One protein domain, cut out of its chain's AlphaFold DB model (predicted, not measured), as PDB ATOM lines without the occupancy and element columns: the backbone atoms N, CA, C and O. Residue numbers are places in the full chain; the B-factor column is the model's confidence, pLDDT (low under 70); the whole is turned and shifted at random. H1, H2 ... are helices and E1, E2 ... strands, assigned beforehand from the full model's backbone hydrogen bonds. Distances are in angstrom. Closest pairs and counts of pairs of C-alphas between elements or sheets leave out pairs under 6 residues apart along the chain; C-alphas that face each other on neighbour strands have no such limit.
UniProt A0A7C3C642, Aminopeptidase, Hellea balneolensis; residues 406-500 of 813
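Overview. This is residues 406 to 500 of the 813 residues of the protein "Aminopeptidase" of Hellea balneolensis (UniProt A0A7C3C642). Two sheets make a sandwich, E5, E2, E1 and E7 partly face to face with E4, E3 and E6, their strands crossed at 36 degrees and their planes 41 degrees apart. The short helix H1 only grazes both sheets, and the long link of residues 427 to 441 loops out at one end. The printed part has 95 residues, with seven named strands followed by one named helix, and is mostly strand. The first sheet, in that order, is mixed; the second is antiparallel. The whole is compact, with a radius of gyration of the C-alphas of 13.6 A, but elongated, spanning 44 by 26 by 26 A.

Along the chain. Find C-alpha 406 at (156.839, 104.206, 107.593); from there E1, residues 406 to 412, runs 19.3 A. In its sheet look for E2, residues 419 to 426, 23.1 A; E5, residues 465 to 469, 13.6 A; and E7, residues 490 to 493, 10.6 A. The other sheet has E3, residues 442 to 450, 24.1 A; E4, residues 453 to 461, 24.9 A; and E6, residues 478 to 480, 7.0 A. H1, residues 495 to 500, 8.7 A, ends at C-alpha 500, (146.160, 113.284, 121.836).

Arrangement. Start at E1: with E2 it forms a hairpin at 162 degrees, N 408 and O 423 2.8 A apart. E7 is parallel to E1, N 409 and O 492 at 2.9 A. E5 is antiparallel to E2, N 422 and O 466 at 2.8 A. Across the sandwich, E3 and E4 form a hairpin, N 444 and O 459 at 2.9 A; E6 is antiparallel to E3, N 480 and O 447 at 2.9 A. H1 touches E6, the closest C-alphas being Trp 478 and Gly 500, 5.0 A; every O i to N i+4 pair in H1 is within hydrogen-bond range.

Size, cuts and confidence. The farthest C-alphas, Thr 433 and Gly 452, are 44.4 A apart. The printed part has no cut, and E2 to E3 is the long link. Mean pLDDT of the printed part is 94.2; residue 415 is under 70.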
ATOM      1  N   LEU A 406     157.304 103.939 106.234       98.44
ATOM      2  CA  LEU A 406     156.839 104.206 107.593       98.44
ATOM      3  C   LEU A 406     157.582 105.427 108.139       98.44
ATOM      4  O   LEU A 406     158.792 105.355 108.355       98.44
ATOM      5  N   VAL A 407     156.856 106.513 108.398       98.56
ATOM      6  CA  VAL A 407     157.372 107.733 109.030       98.56
ATOM      7  C   VAL A 407     157.118 107.668 110.536       98.56
ATOM      8  O   VAL A 407     155.977 107.590 110.974       98.56
ATOM      9  N   SER A 408     158.168 107.700 111.348       97.75
ATOM     10  CA  SER A 408     158.044 107.790 112.808       97.75
ATOM     11  C   SER A 408     158.352 109.211 113.259       97.75
ATOM     12  O   SER A 408     159.407 109.734 112.897       97.75
ATOM     13  N   GLY A 409     157.459 109.822 114.037       96.62
ATOM     14  CA  GLY A 409     157.668 111.137 114.646       96.62
ATOM     15  C   GLY A 409     157.679 111.074 116.169       96.62
ATOM     16  O   GLY A 409     156.898 110.340 116.762       96.62
ATOM     17  N   SER A 410     158.548 111.860 116.798       95.31
ATOM     18  CA  SER A 410     158.519 112.138 118.239       95.31
ATOM     19  C   SER A 410     158.405 113.642 118.426       95.31
ATOM     20  O   SER A 410     159.245 114.379 117.899       95.31
ATOM     21  N   LEU A 411     157.351 114.090 119.109       93.75
ATOM     22  CA  LEU A 411     157.117 115.506 119.373       93.75
ATOM     23  C   LEU A 411     157.968 115.961 120.564       93.75
ATOM     24  O   LEU A 411     157.799 115.495 121.686       93.75
ATOM     25  N   GLU A 412     158.865 116.909 120.321       91.81
ATOM     26  CA  GLU A 412     159.746 117.508 121.318       91.81
ATOM     27  C   GLU A 412     159.303 118.946 121.592       91.81
ATOM     28  O   GLU A 412     159.456 119.834 120.754       91.81
ATOM     29  N   CYS A 413     158.771 119.188 122.789       89.19
ATOM     30  CA  CYS A 413     158.294 120.510 123.211       89.19
ATOM     31  C   CYS A 413     159.226 121.205 124.217       89.19
ATOM     32  O   CYS A 413     158.862 122.216 124.820       89.19
ATOM     33  N   THR A 414     160.428 120.665 124.439       76.69
ATOM     34  CA  THR A 414     161.407 121.252 125.361       76.69
ATOM     35  C   THR A 414     162.287 122.266 124.620       76.69
ATOM     36  O   THR A 414     162.860 121.948 123.586       76.69
ATOM     37  N   GLY A 415     162.396 123.502 125.129       65.31
ATOM     38  CA  GLY A 415     163.284 124.529 124.549       65.31
ATOM     39  C   GLY A 415     162.615 125.709 123.829       65.31
ATOM     40  O   GLY A 415     163.324 126.511 123.229       65.31
ATOM     41  N   GLY A 416     161.290 125.869 123.926       78.81
ATOM     42  CA  GLY A 416     160.556 127.015 123.373       78.81
ATOM     43  C   GLY A 416     159.734 126.627 122.147       78.81
ATOM     44  O   GLY A 416     158.543 126.365 122.285       78.81
ATOM     45  N   THR A 417     160.367 126.562 120.975       87.62
ATOM     46  CA  THR A 417     159.710 126.159 119.720       87.62
ATOM     47  C   THR A 417     159.566 124.631 119.667       87.62
ATOM     48  O   THR A 417     160.574 123.930 119.786       87.62
ATOM     49  N   PRO A 418     158.348 124.085 119.499       92.81
ATOM     50  CA  PRO A 418     158.147 122.651 119.364       92.81
ATOM     51  C   PRO A 418     158.773 122.134 118.064       92.81
ATOM     52  O   PRO A 418     158.752 122.797 117.027       92.81
ATOM     53  N   SER A 419     159.320 120.924 118.106       94.31
ATOM     54  CA  SER A 419     159.928 120.269 116.949       94.31
ATOM     55  C   SER A 419     159.539 118.797 116.876       94.31
ATOM     56  O   SER A 419     159.160 118.191 117.874       94.31
ATOM     57  N   ILE A 420     159.620 118.210 115.687       95.38
ATOM     58  CA  ILE A 420     159.375 116.790 115.458       95.38
ATOM     59  C   ILE A 420     160.691 116.135 115.054       95.38
ATOM     60  O   ILE A 420     161.291 116.482 114.031       95.38
ATOM     61  N   SER A 421     161.123 115.140 115.824       96.88
ATOM     62  CA  SER A 421     162.175 114.220 115.397       96.88
ATOM     63  C   SER A 421     161.567 113.175 114.468       96.88
ATOM     64  O   SER A 421     160.800 112.321 114.908       96.88
ATOM     65  N   LEU A 422     161.891 113.253 113.178       98.00
ATOM     66  CA  LEU A 422     161.404 112.353 112.139       98.00
ATOM     67  C   LEU A 422     162.426 111.261 111.832       98.00
ATOM     68  O   LEU A 422     163.630 111.512 111.733       98.00
ATOM     69  N   SER A 423     161.929 110.056 111.575       98.12
ATOM     70  CA  SER A 423     162.691 108.980 110.945       98.12
ATOM     71  C   SER A 423     161.834 108.203 109.954       98.12
ATOM     72  O   SER A 423     160.611 108.187 110.073       98.12
ATOM     73  N   GLN A 424     162.461 107.562 108.968       98.19
ATOM     74  CA  GLN A 424     161.765 106.721 107.993       98.19
ATOM     75  C   GLN A 424     162.300 105.290 107.972       98.19
ATOM     76  O   GLN A 424     163.451 105.036 108.301       98.19
ATOM     77  N   SER A 425     161.466 104.340 107.572       97.94
ATOM     78  CA  SER A 425     161.842 102.952 107.283       97.94
ATOM     79  C   SER A 425     160.870 102.365 106.259       97.94
ATOM     80  O   SER A 425     159.913 103.040 105.877       97.94
ATOM     81  N   ARG A 426     161.069 101.120 105.808       97.88
ATOM     82  CA  ARG A 426     160.031 100.430 105.030       97.88
ATOM     83  C   ARG A 426     159.065  99.748 105.988       97.88
ATOM     84  O   ARG A 426     159.493  98.957 106.831       97.88
ATOM     85  N   TYR A 427     157.771 100.023 105.840       98.19
ATOM     86  CA  TYR A 427     156.742  99.352 106.626       98.19
ATOM     87  C   TYR A 427     156.792  97.834 106.394       98.19
ATOM     88  O   TYR A 427     156.843  97.377 105.251       98.19
ATOM     89  N   ALA A 428     156.756  97.060 107.480       97.50
ATOM     90  CA  ALA A 428     156.776  95.603 107.449       97.50
ATOM     91  C   ALA A 428     155.792  95.036 108.494       97.50
ATOM     92  O   ALA A 428     155.945  95.325 109.685       97.50
ATOM     93  N   PRO A 429     154.779  94.247 108.085       97.38
ATOM     94  CA  PRO A 429     153.899  93.543 109.017       97.38
ATOM     95  C   PRO A 429     154.594  92.332 109.670       97.38
ATOM     96  O   PRO A 429     155.667  91.899 109.242       97.38
ATOM     97  N   LEU A 430     153.964  91.756 110.699       97.12
ATOM     98  CA  LEU A 430     154.415  90.511 111.334       97.12
ATOM     99  C   LEU A 430     154.579  89.384 110.304       97.12
ATOM    100  O   LEU A 430     153.696  89.155 109.484       97.12
ATOM    101  N   GLY A 431     155.709  88.676 110.365       96.38
ATOM    102  CA  GLY A 431     156.045  87.591 109.433       96.38
ATOM    103  C   GLY A 431     156.621  88.043 108.088       96.38
ATOM    104  O   GLY A 431     156.986  87.197 107.278       96.38
ATOM    105  N   SER A 432     156.727  89.351 107.837       97.12
ATOM    106  CA  SER A 432     157.287  89.869 106.588       97.12
ATOM    107  C   SER A 432     158.783  89.584 106.449       97.12
ATOM    108  O   SER A 432     159.547  89.670 107.411       97.12
ATOM    109  N   THR A 433     159.213  89.312 105.216       96.50
ATOM    110  CA  THR A 433     160.620  89.123 104.829       96.50
ATOM    111  C   THR A 433     161.253  90.393 104.243       96.50
ATOM    112  O   THR A 433     162.364  90.350 103.709       96.50
ATOM    113  N   ILE A 434     160.562  91.538 104.340       96.50
ATOM    114  CA  ILE A 434     161.039  92.835 103.848       96.50
ATOM    115  C   ILE A 434     162.391  93.200 104.477       96.50
ATOM    116  O   ILE A 434     162.553  93.249 105.697       96.50
ATOM    117  N   LYS A 435     163.356  93.539 103.616       93.75
ATOM    118  CA  LYS A 435     164.656  94.085 104.020       93.75
ATOM    119  C   LYS A 435     164.546  95.586 104.294       93.75
ATOM    120  O   LYS A 435     163.910  96.317 103.540       93.75
ATOM    121  N   GLN A 436     165.198  96.037 105.362       94.69
ATOM    122  CA  GLN A 436     165.249  97.446 105.763       94.69
ATOM    123  C   GLN A 436     166.416  98.190 105.098       94.69
ATOM    124  O   GLN A 436     167.326  97.568 104.550       94.69
ATOM    125  N   GLY A 437     166.399  99.526 105.172       90.50
ATOM    126  CA  GLY A 437     167.463 100.404 104.659       90.50
ATOM    127  C   GLY A 437     167.107 101.186 103.391       90.50
ATOM    128  O   GLY A 437     167.914 101.993 102.937       90.50
ATOM    129  N   GLN A 438     165.911 100.979 102.831       94.62
ATOM    130  CA  GLN A 438     165.377 101.829 101.762       94.62
ATOM    131  C   GLN A 438     165.076 103.237 102.292       94.62
ATOM    132  O   GLN A 438     164.576 103.389 103.408       94.62
ATOM    133  N   VAL A 439     165.370 104.247 101.471       96.38
ATOM    134  CA  VAL A 439     165.136 105.663 101.770       96.38
ATOM    135  C   VAL A 439     164.358 106.282 100.614       96.38
ATOM    136  O   VAL A 439     164.720 106.130  99.444       96.38
ATOM    137  N   TRP A 440     163.302 107.007 100.954       98.38
ATOM    138  CA  TRP A 440     162.514 107.833 100.048       98.38
ATOM    139  C   TRP A 440     162.801 109.310 100.314       98.38
ATOM    140  O   TRP A 440     163.273 109.680 101.391       98.38
ATOM    141  N   GLN A 441     162.482 110.173  99.349       98.25
ATOM    142  CA  GLN A 441     162.376 111.608  99.615       98.25
ATOM    143  C   GLN A 441     160.904 111.939  99.834       98.25
ATOM    144  O   GLN A 441     160.161 112.149  98.878       98.25
ATOM    145  N   ILE A 442     160.482 111.908 101.096       98.62
ATOM    146  CA  ILE A 442     159.069 111.920 101.487       98.62
ATOM    147  C   ILE A 442     158.630 113.358 101.772       98.62
ATOM    148  O   ILE A 442     159.173 113.972 102.698       98.62
ATOM    149  N   PRO A 443     157.648 113.912 101.042       98.19
ATOM    150  CA  PRO A 443     156.939 115.097 101.495       98.19
ATOM    151  C   PRO A 443     156.117 114.749 102.741       98.19
ATOM    152  O   PRO A 443     155.097 114.071 102.645       98.19
ATOM    153  N   VAL A 444     156.582 115.173 103.913       98.31
ATOM    154  CA  VAL A 444     155.873 114.990 105.185       98.31
ATOM    155  C   VAL A 444     155.154 116.291 105.496       98.31
ATOM    156  O   VAL A 444     155.801 117.303 105.758       98.31
ATOM    157  N   CYS A 445     153.826 116.268 105.453       97.38
ATOM    158  CA  CYS A 445     152.983 117.406 105.799       97.38
ATOM    159  C   CYS A 445     152.240 117.109 107.096       97.38
ATOM    160  O   CYS A 445     151.535 116.106 107.170       97.38
ATOM    161  N   ALA A 446     152.364 117.975 108.098       96.38
ATOM    162  CA  ALA A 446     151.656 117.830 109.363       96.38
ATOM    163  C   ALA A 446     150.532 118.850 109.514       96.38
ATOM    164  O   ALA A 446     150.636 119.985 109.044       96.38
ATOM    165  N   SER A 447     149.477 118.412 110.196       96.50
ATOM    166  CA  SER A 447     148.367 119.234 110.672       96.50
ATOM    167  C   SER A 447     148.360 119.133 112.194       96.50
ATOM    168  O   SER A 447     148.475 118.026 112.727       96.50
ATOM    169  N   TYR A 448     148.316 120.266 112.888       95.50
ATOM    170  CA  TYR A 448     148.391 120.305 114.348       95.50
ATOM    171  C   TYR A 448     147.693 121.522 114.929       95.50
ATOM    172  O   TYR A 448     147.679 122.585 114.310       95.50
ATOM    173  N   GLU A 449     147.162 121.379 116.139       95.12
ATOM    174  CA  GLU A 449     146.588 122.488 116.898       95.12
ATOM    175  C   GLU A 449     147.539 122.932 118.000       95.12
ATOM    176  O   GLU A 449     147.915 122.132 118.852       95.12
ATOM    177  N   ALA A 450     147.911 124.210 117.988       92.62
ATOM    178  CA  ALA A 450     148.683 124.837 119.048       92.62
ATOM    179  C   ALA A 450     148.107 126.220 119.387       92.62
ATOM    180  O   ALA A 450     147.940 127.084 118.520       92.62
ATOM    181  N   GLY A 451     147.810 126.457 120.667       88.94
ATOM    182  CA  GLY A 451     147.327 127.760 121.138       88.94
ATOM    183  C   GLY A 451     145.950 128.155 120.582       88.94
ATOM    184  O   GLY A 451     145.687 129.339 120.368       88.94
ATOM    185  N   GLY A 452     145.082 127.177 120.325       90.06
ATOM    186  CA  GLY A 452     143.736 127.338 119.776       90.06
ATOM    187  C   GLY A 452     143.687 127.522 118.257       90.06
ATOM    188  O   GLY A 452     142.639 127.898 117.729       90.06
ATOM    189  N   LYS A 453     144.801 127.311 117.544       92.50
ATOM    190  CA  LYS A 453     144.897 127.480 116.086       92.50
ATOM    191  C   LYS A 453     145.432 126.220 115.429       92.50
ATOM    192  O   LYS A 453     146.381 125.625 115.925       92.50
ATOM    193  N   VAL A 454     144.850 125.869 114.285       94.19
ATOM    194  CA  VAL A 454     145.311 124.753 113.455       94.19
ATOM    195  C   VAL A 454     146.301 125.263 112.418       94.19
ATOM    196  O   VAL A 454     145.993 126.178 111.652       94.19
ATOM    197  N   TYR A 455     147.472 124.644 112.381       94.75
ATOM    198  CA  TYR A 455     148.535 124.916 111.425       94.75
ATOM    199  C   TYR A 455     148.687 123.740 110.468       94.75
ATOM    200  O   TYR A 455     148.456 122.586 110.831       94.75
ATOM    201  N   LYS A 456     149.122 124.044 109.243       94.75
ATOM    202  CA  LYS A 456     149.540 123.055 108.251       94.75
ATOM    203  C   LYS A 456     150.880 123.475 107.681       94.75
ATOM    204  O   LYS A 456     151.029 124.600 107.217       94.75
ATOM    205  N   SER A 457     151.848 122.573 107.720       94.12
ATOM    206  CA  SER A 457     153.195 122.830 107.206       94.12
ATOM    207  C   SER A 457     153.812 121.532 106.700       94.12
ATOM    208  O   SER A 457     153.378 120.446 107.080       94.12
ATOM    209  N   CYS A 458     154.794 121.640 105.806       95.19
ATOM    210  CA  CYS A 458     155.425 120.488 105.172       95.19
ATOM    211  C   CYS A 458     156.948 120.593 105.206       95.19
ATOM    212  O   CYS A 458     157.514 121.677 105.075       95.19
ATOM    213  N   THR A 459     157.610 119.443 105.265       96.31
ATOM    214  CA  THR A 459     159.052 119.290 105.065       96.31
ATOM    215  C   THR A 459     159.334 118.160 104.073       96.31
ATOM    216  O   THR A 459     158.490 117.296 103.842       96.31
ATOM    217  N   LEU A 460     160.520 118.160 103.459       97.69
ATOM    218  CA  LEU A 460     160.964 117.073 102.583       97.69
ATOM    219  C   LEU A 460     161.994 116.214 103.322       97.69
ATOM    220  O   LEU A 460     163.170 116.574 103.425       97.69
ATOM    221  N   LEU A 461     161.556 115.058 103.819       98.06
ATOM    222  CA  LEU A 461     162.404 114.092 104.509       98.06
ATOM    223  C   LEU A 461     163.248 113.324 103.483       98.06
ATOM    224  O   LEU A 461     162.800 112.346 102.895       98.06
ATOM    225  N   THR A 462     164.476 113.791 103.252       97.12
ATOM    226  CA  THR A 462     165.422 113.215 102.270       97.12
ATOM    227  C   THR A 462     166.427 112.233 102.872       97.12
ATOM    228  O   THR A 462     167.148 111.553 102.145       97.12
ATOM    229  N   LYS A 463     166.509 112.179 104.204       96.25
ATOM    230  CA  LYS A 463     167.442 111.340 104.963       96.25
ATOM    231  C   LYS A 463     166.673 110.341 105.821       96.25
ATOM    232  O   LYS A 463     165.474 110.489 106.042       96.25
ATOM    233  N   GLN A 464     167.396 109.358 106.356       96.62
ATOM    234  CA  GLN A 464     166.856 108.378 107.301       96.62
ATOM    235  C   GLN A 464     166.239 109.037 108.543       96.62
ATOM    236  O   GLN A 464     165.256 108.531 109.079       96.62
ATOM    237  N   GLN A 465     166.831 110.146 108.998       97.06
ATOM    238  CA  GLN A 465     166.402 110.922 110.157       97.06
ATOM    239  C   GLN A 465     166.565 112.419 109.877       97.06
ATOM    240  O   GLN A 465     167.505 112.827 109.185       97.06
ATOM    241  N   SER A 466     165.674 113.232 110.437       96.81
ATOM    242  CA  SER A 466     165.786 114.693 110.452       96.81
ATOM    243  C   SER A 466     164.991 115.284 111.609       96.81
ATOM    244  O   SER A 466     163.997 114.702 112.029       96.81
ATOM    245  N   THR A 467     165.355 116.481 112.047       95.62
ATOM    246  CA  THR A 467     164.525 117.285 112.953       95.62
ATOM    247  C   THR A 467     163.802 118.358 112.150       95.62
ATOM    248  O   THR A 467     164.390 118.950 111.242       95.62
ATOM    249  N   TRP A 468     162.532 118.587 112.468       95.19
ATOM    250  CA  TRP A 468     161.690 119.593 111.834       95.19
ATOM    251  C   TRP A 468     161.073 120.509 112.892       95.19
ATOM    252  O   TRP A 468     160.297 120.054 113.725       95.19
ATOM    253  N   GLU A 469     161.428 121.790 112.872       94.50
ATOM    254  CA  GLU A 469     160.826 122.807 113.741       94.50
ATOM    255  C   GLU A 469     159.419 123.170 113.251       94.50
ATOM    256  O   GLU A 469     159.209 123.396 112.057       94.50
ATOM    257  N   LEU A 470     158.458 123.209 114.175       92.38
ATOM    258  CA  LEU A 470     157.083 123.598 113.889       92.38
ATOM    259  C   LEU A 470     156.906 125.108 114.044       92.38
ATOM    260  O   LEU A 470     157.486 125.740 114.924       92.38
ATOM    261  N   GLU A 471     156.035 125.676 113.220       88.50
ATOM    262  CA  GLU A 471     155.643 127.084 113.280       88.50
ATOM    263  C   GLU A 471     154.570 127.292 114.365       88.50
ATOM    264  O   GLU A 471     153.425 127.634 114.077       88.50
ATOM    265  N   ALA A 472     154.930 127.043 115.629       87.44
ATOM    266  CA  ALA A 472     154.047 127.222 116.780       87.44
ATOM    267  C   ALA A 472     154.774 127.792 118.005       87.44
ATOM    268  O   ALA A 472     155.939 127.499 118.255       87.44
ATOM    269  N   ASP A 473     154.035 128.561 118.809       84.94
ATOM    270  CA  ASP A 473     154.525 129.166 120.057       84.94
ATOM    271  C   ASP A 473     154.247 128.295 121.298       84.94
ATOM    272  O   ASP A 473     154.637 128.635 122.417       84.94
ATOM    273  N   SER A 474     153.530 127.182 121.128       89.88
ATOM    274  CA  SER A 474     153.187 126.241 122.192       89.88
ATOM    275  C   SER A 474     153.163 124.806 121.680       89.88
ATOM    276  O   SER A 474     153.014 124.552 120.486       89.88
ATOM    277  N   CYS A 475     153.314 123.856 122.603       91.31
ATOM    278  CA  CYS A 475     153.245 122.437 122.285       91.31
ATOM    279  C   CYS A 475     151.866 122.079 121.703       91.31
ATOM    280  O   CYS A 475     150.857 122.460 122.307       91.31
ATOM    281  N   PRO A 476     151.809 121.351 120.576       93.62
ATOM    282  CA  PRO A 476     150.547 120.899 120.014       93.62
ATOM    283  C   PRO A 476     149.702 120.057 120.977       93.62
ATOM    284  O   PRO A 476     150.230 119.188 121.670       93.62
ATOM    285  N   THR A 477     148.387 120.279 120.991       92.25
ATOM    286  CA  THR A 477     147.422 119.440 121.730       92.25
ATOM    287  C   THR A 477     147.141 118.131 120.993       92.25
ATOM    288  O   THR A 477     147.006 117.076 121.609       92.25
ATOM    289  N   TRP A 478     147.109 118.197 119.663       94.62
ATOM    290  CA  TRP A 478     147.092 117.066 118.751       94.62
ATOM    291  C   TRP A 478     147.936 117.390 117.518       94.62
ATOM    292  O   TRP A 478     148.106 118.548 117.128       94.62
ATOM    293  N   LEU A 479     148.468 116.339 116.903       95.69
ATOM    294  CA  LEU A 479     149.314 116.404 115.721       95.69
ATOM    295  C   LEU A 479     149.070 115.146 114.889       95.69
ATOM    296  O   LEU A 479     149.122 114.036 115.411       95.69
ATOM    297  N   THR A 480     148.857 115.308 113.587       96.94
ATOM    298  CA  THR A 480     148.984 114.222 112.609       96.94
ATOM    299  C   THR A 480     150.154 114.509 111.682       96.94
ATOM    300  O   THR A 480     150.346 115.640 111.237       96.94
ATOM    301  N   LEU A 481     150.923 113.471 111.355       97.56
ATOM    302  CA  LEU A 481     152.031 113.547 110.400       97.56
ATOM    303  C   LEU A 481     151.575 113.461 108.943       97.56
ATOM    304  O   LEU A 481     152.429 113.430 108.064       97.56
ATOM    305  N   ASN A 482     150.272 113.348 108.674       97.69
ATOM    306  CA  ASN A 482     149.728 113.199 107.326       97.69
ATOM    307  C   ASN A 482     148.522 114.130 107.117       97.69
ATOM    308  O   ASN A 482     147.370 113.691 107.090       97.69
ATOM    309  N   ALA A 483     148.809 115.429 107.014       97.25
ATOM    310  CA  ALA A 483     147.827 116.473 106.745       97.25
ATOM    311  C   ALA A 483     147.002 116.148 105.494       97.25
ATOM    312  O   ALA A 483     147.534 115.707 104.471       97.25
ATOM    313  N   ASP A 484     145.690 116.365 105.591       96.19
ATOM    314  CA  ASP A 484     144.711 116.027 104.549       96.19
ATOM    315  C   ASP A 484     144.702 114.552 104.106       96.19
ATOM    316  O   ASP A 484     144.082 114.239 103.087       96.19
ATOM    317  N   GLY A 485     145.374 113.647 104.832       96.62
ATOM    318  CA  GLY A 485     145.542 112.243 104.441       96.62
ATOM    319  C   GLY A 485     146.185 112.073 103.059       96.62
ATOM    320  O   GLY A 485     145.878 111.106 102.357       96.62
ATOM    321  N   ALA A 486     146.998 113.044 102.630       97.31
ATOM    322  CA  ALA A 486     147.513 113.143 101.265       97.31
ATOM    323  C   ALA A 486     148.772 112.298 101.020       97.31
ATOM    324  O   ALA A 486     149.045 111.908  99.888       97.31
ATOM    325  N   GLY A 487     149.554 112.035 102.063       97.88
ATOM    326  CA  GLY A 487     150.818 111.317 102.002       97.88
ATOM    327  C   GLY A 487     150.658 109.824 101.731       97.88
ATOM    328  O   GLY A 487     149.903 109.139 102.425       97.88
ATOM    329  N   TYR A 488     151.429 109.297 100.772       98.50
ATOM    330  CA  TYR A 488     151.554 107.857 100.532       98.50
ATOM    331  C   TYR A 488     152.606 107.237 101.466       98.50
ATOM    332  O   TYR A 488     153.665 106.773 101.051       98.50
ATOM    333  N   TYR A 489     152.325 107.276 102.762       98.69
ATOM    334  CA  TYR A 489     153.111 106.622 103.802       98.69
ATOM    335  C   TYR A 489     152.209 106.285 104.981       98.69
ATOM    336  O   TYR A 489     151.167 106.906 105.200       98.69
ATOM    337  N   ARG A 490     152.647 105.311 105.770       98.31
ATOM    338  CA  ARG A 490     152.104 105.075 107.107       98.31
ATOM    339  C   ARG A 490     152.918 105.848 108.110       98.31
ATOM    340  O   ARG A 490     154.094 106.123 107.867       98.31
ATOM    341  N   PHE A 491     152.318 106.176 109.242       97.94
ATOM    342  CA  PHE A 491     153.054 106.852 110.293       97.94
ATOM    343  C   PHE A 491     152.865 106.207 111.659       97.94
ATOM    344  O   PHE A 491     151.941 105.433 111.892       97.94
ATOM    345  N   THR A 492     153.782 106.517 112.562       96.25
ATOM    346  CA  THR A 492     153.642 106.224 113.984       96.25
ATOM    347  C   THR A 492     154.217 107.369 114.800       96.25
ATOM    348  O   THR A 492     155.073 108.118 114.322       96.25
ATOM    349  N   MET A 493     153.722 107.521 116.021       93.31
ATOM    350  CA  MET A 493     154.150 108.544 116.960       93.31
ATOM    351  C   MET A 493     154.384 107.933 118.342       93.31
ATOM    352  O   MET A 493     154.114 106.750 118.567       93.31
ATOM    353  N   ASP A 494     154.901 108.731 119.271       88.94
ATOM    354  CA  ASP A 494     154.956 108.358 120.680       88.94
ATOM    355  C   ASP A 494     153.542 108.201 121.285       88.94
ATOM    356  O   ASP A 494     152.538 108.665 120.734       88.94
ATOM    357  N   THR A 495     153.456 107.520 122.430       87.12
ATOM    358  CA  THR A 495     152.183 107.196 123.094       87.12
ATOM    359  C   THR A 495     151.344 108.432 123.419       87.12
ATOM    360  O   THR A 495     150.119 108.371 123.317       87.12
ATOM    361  N   GLN A 496     151.973 109.545 123.807       88.19
ATOM    362  CA  GLN A 496     151.257 110.765 124.175       88.19
ATOM    363  C   GLN A 496     150.655 111.428 122.934       88.19
ATOM    364  O   GLN A 496     149.479 111.785 122.948       88.19
ATOM    365  N   SER A 497     151.425 111.523 121.850       90.38
ATOM    366  CA  SER A 497     150.946 112.035 120.563       90.38
ATOM    367  C   SER A 497     149.812 111.177 119.989       90.38
ATOM    368  O   SER A 497     148.829 111.713 119.478       90.38
ATOM    369  N   TRP A 498     149.896 109.844 120.110       90.00
ATOM    370  CA  TRP A 498     148.806 108.940 119.717       90.00
ATOM    371  C   TRP A 498     147.532 109.161 120.536       90.00
ATOM    372  O   TRP A 498     146.450 109.231 119.954       90.00
ATOM    373  N   ALA A 499     147.651 109.284 121.860       89.00
ATOM    374  CA  ALA A 499     146.509 109.555 122.728       89.00
ATOM    375  C   ALA A 499     145.855 110.902 122.380       89.00
ATOM    376  O   ALA A 499     144.654 110.946 122.132       89.00
ATOM    377  N   GLY A 500     146.655 111.966 122.238       90.56
ATOM    378  CA  GLY A 500     146.160 113.284 121.836       90.56
ATOM    379  C   GLY A 500     145.433 113.261 120.489       90.56
ATOM    380  O   GLY A 500     144.402 113.910 120.336       90.56
TER     381      GLY A 500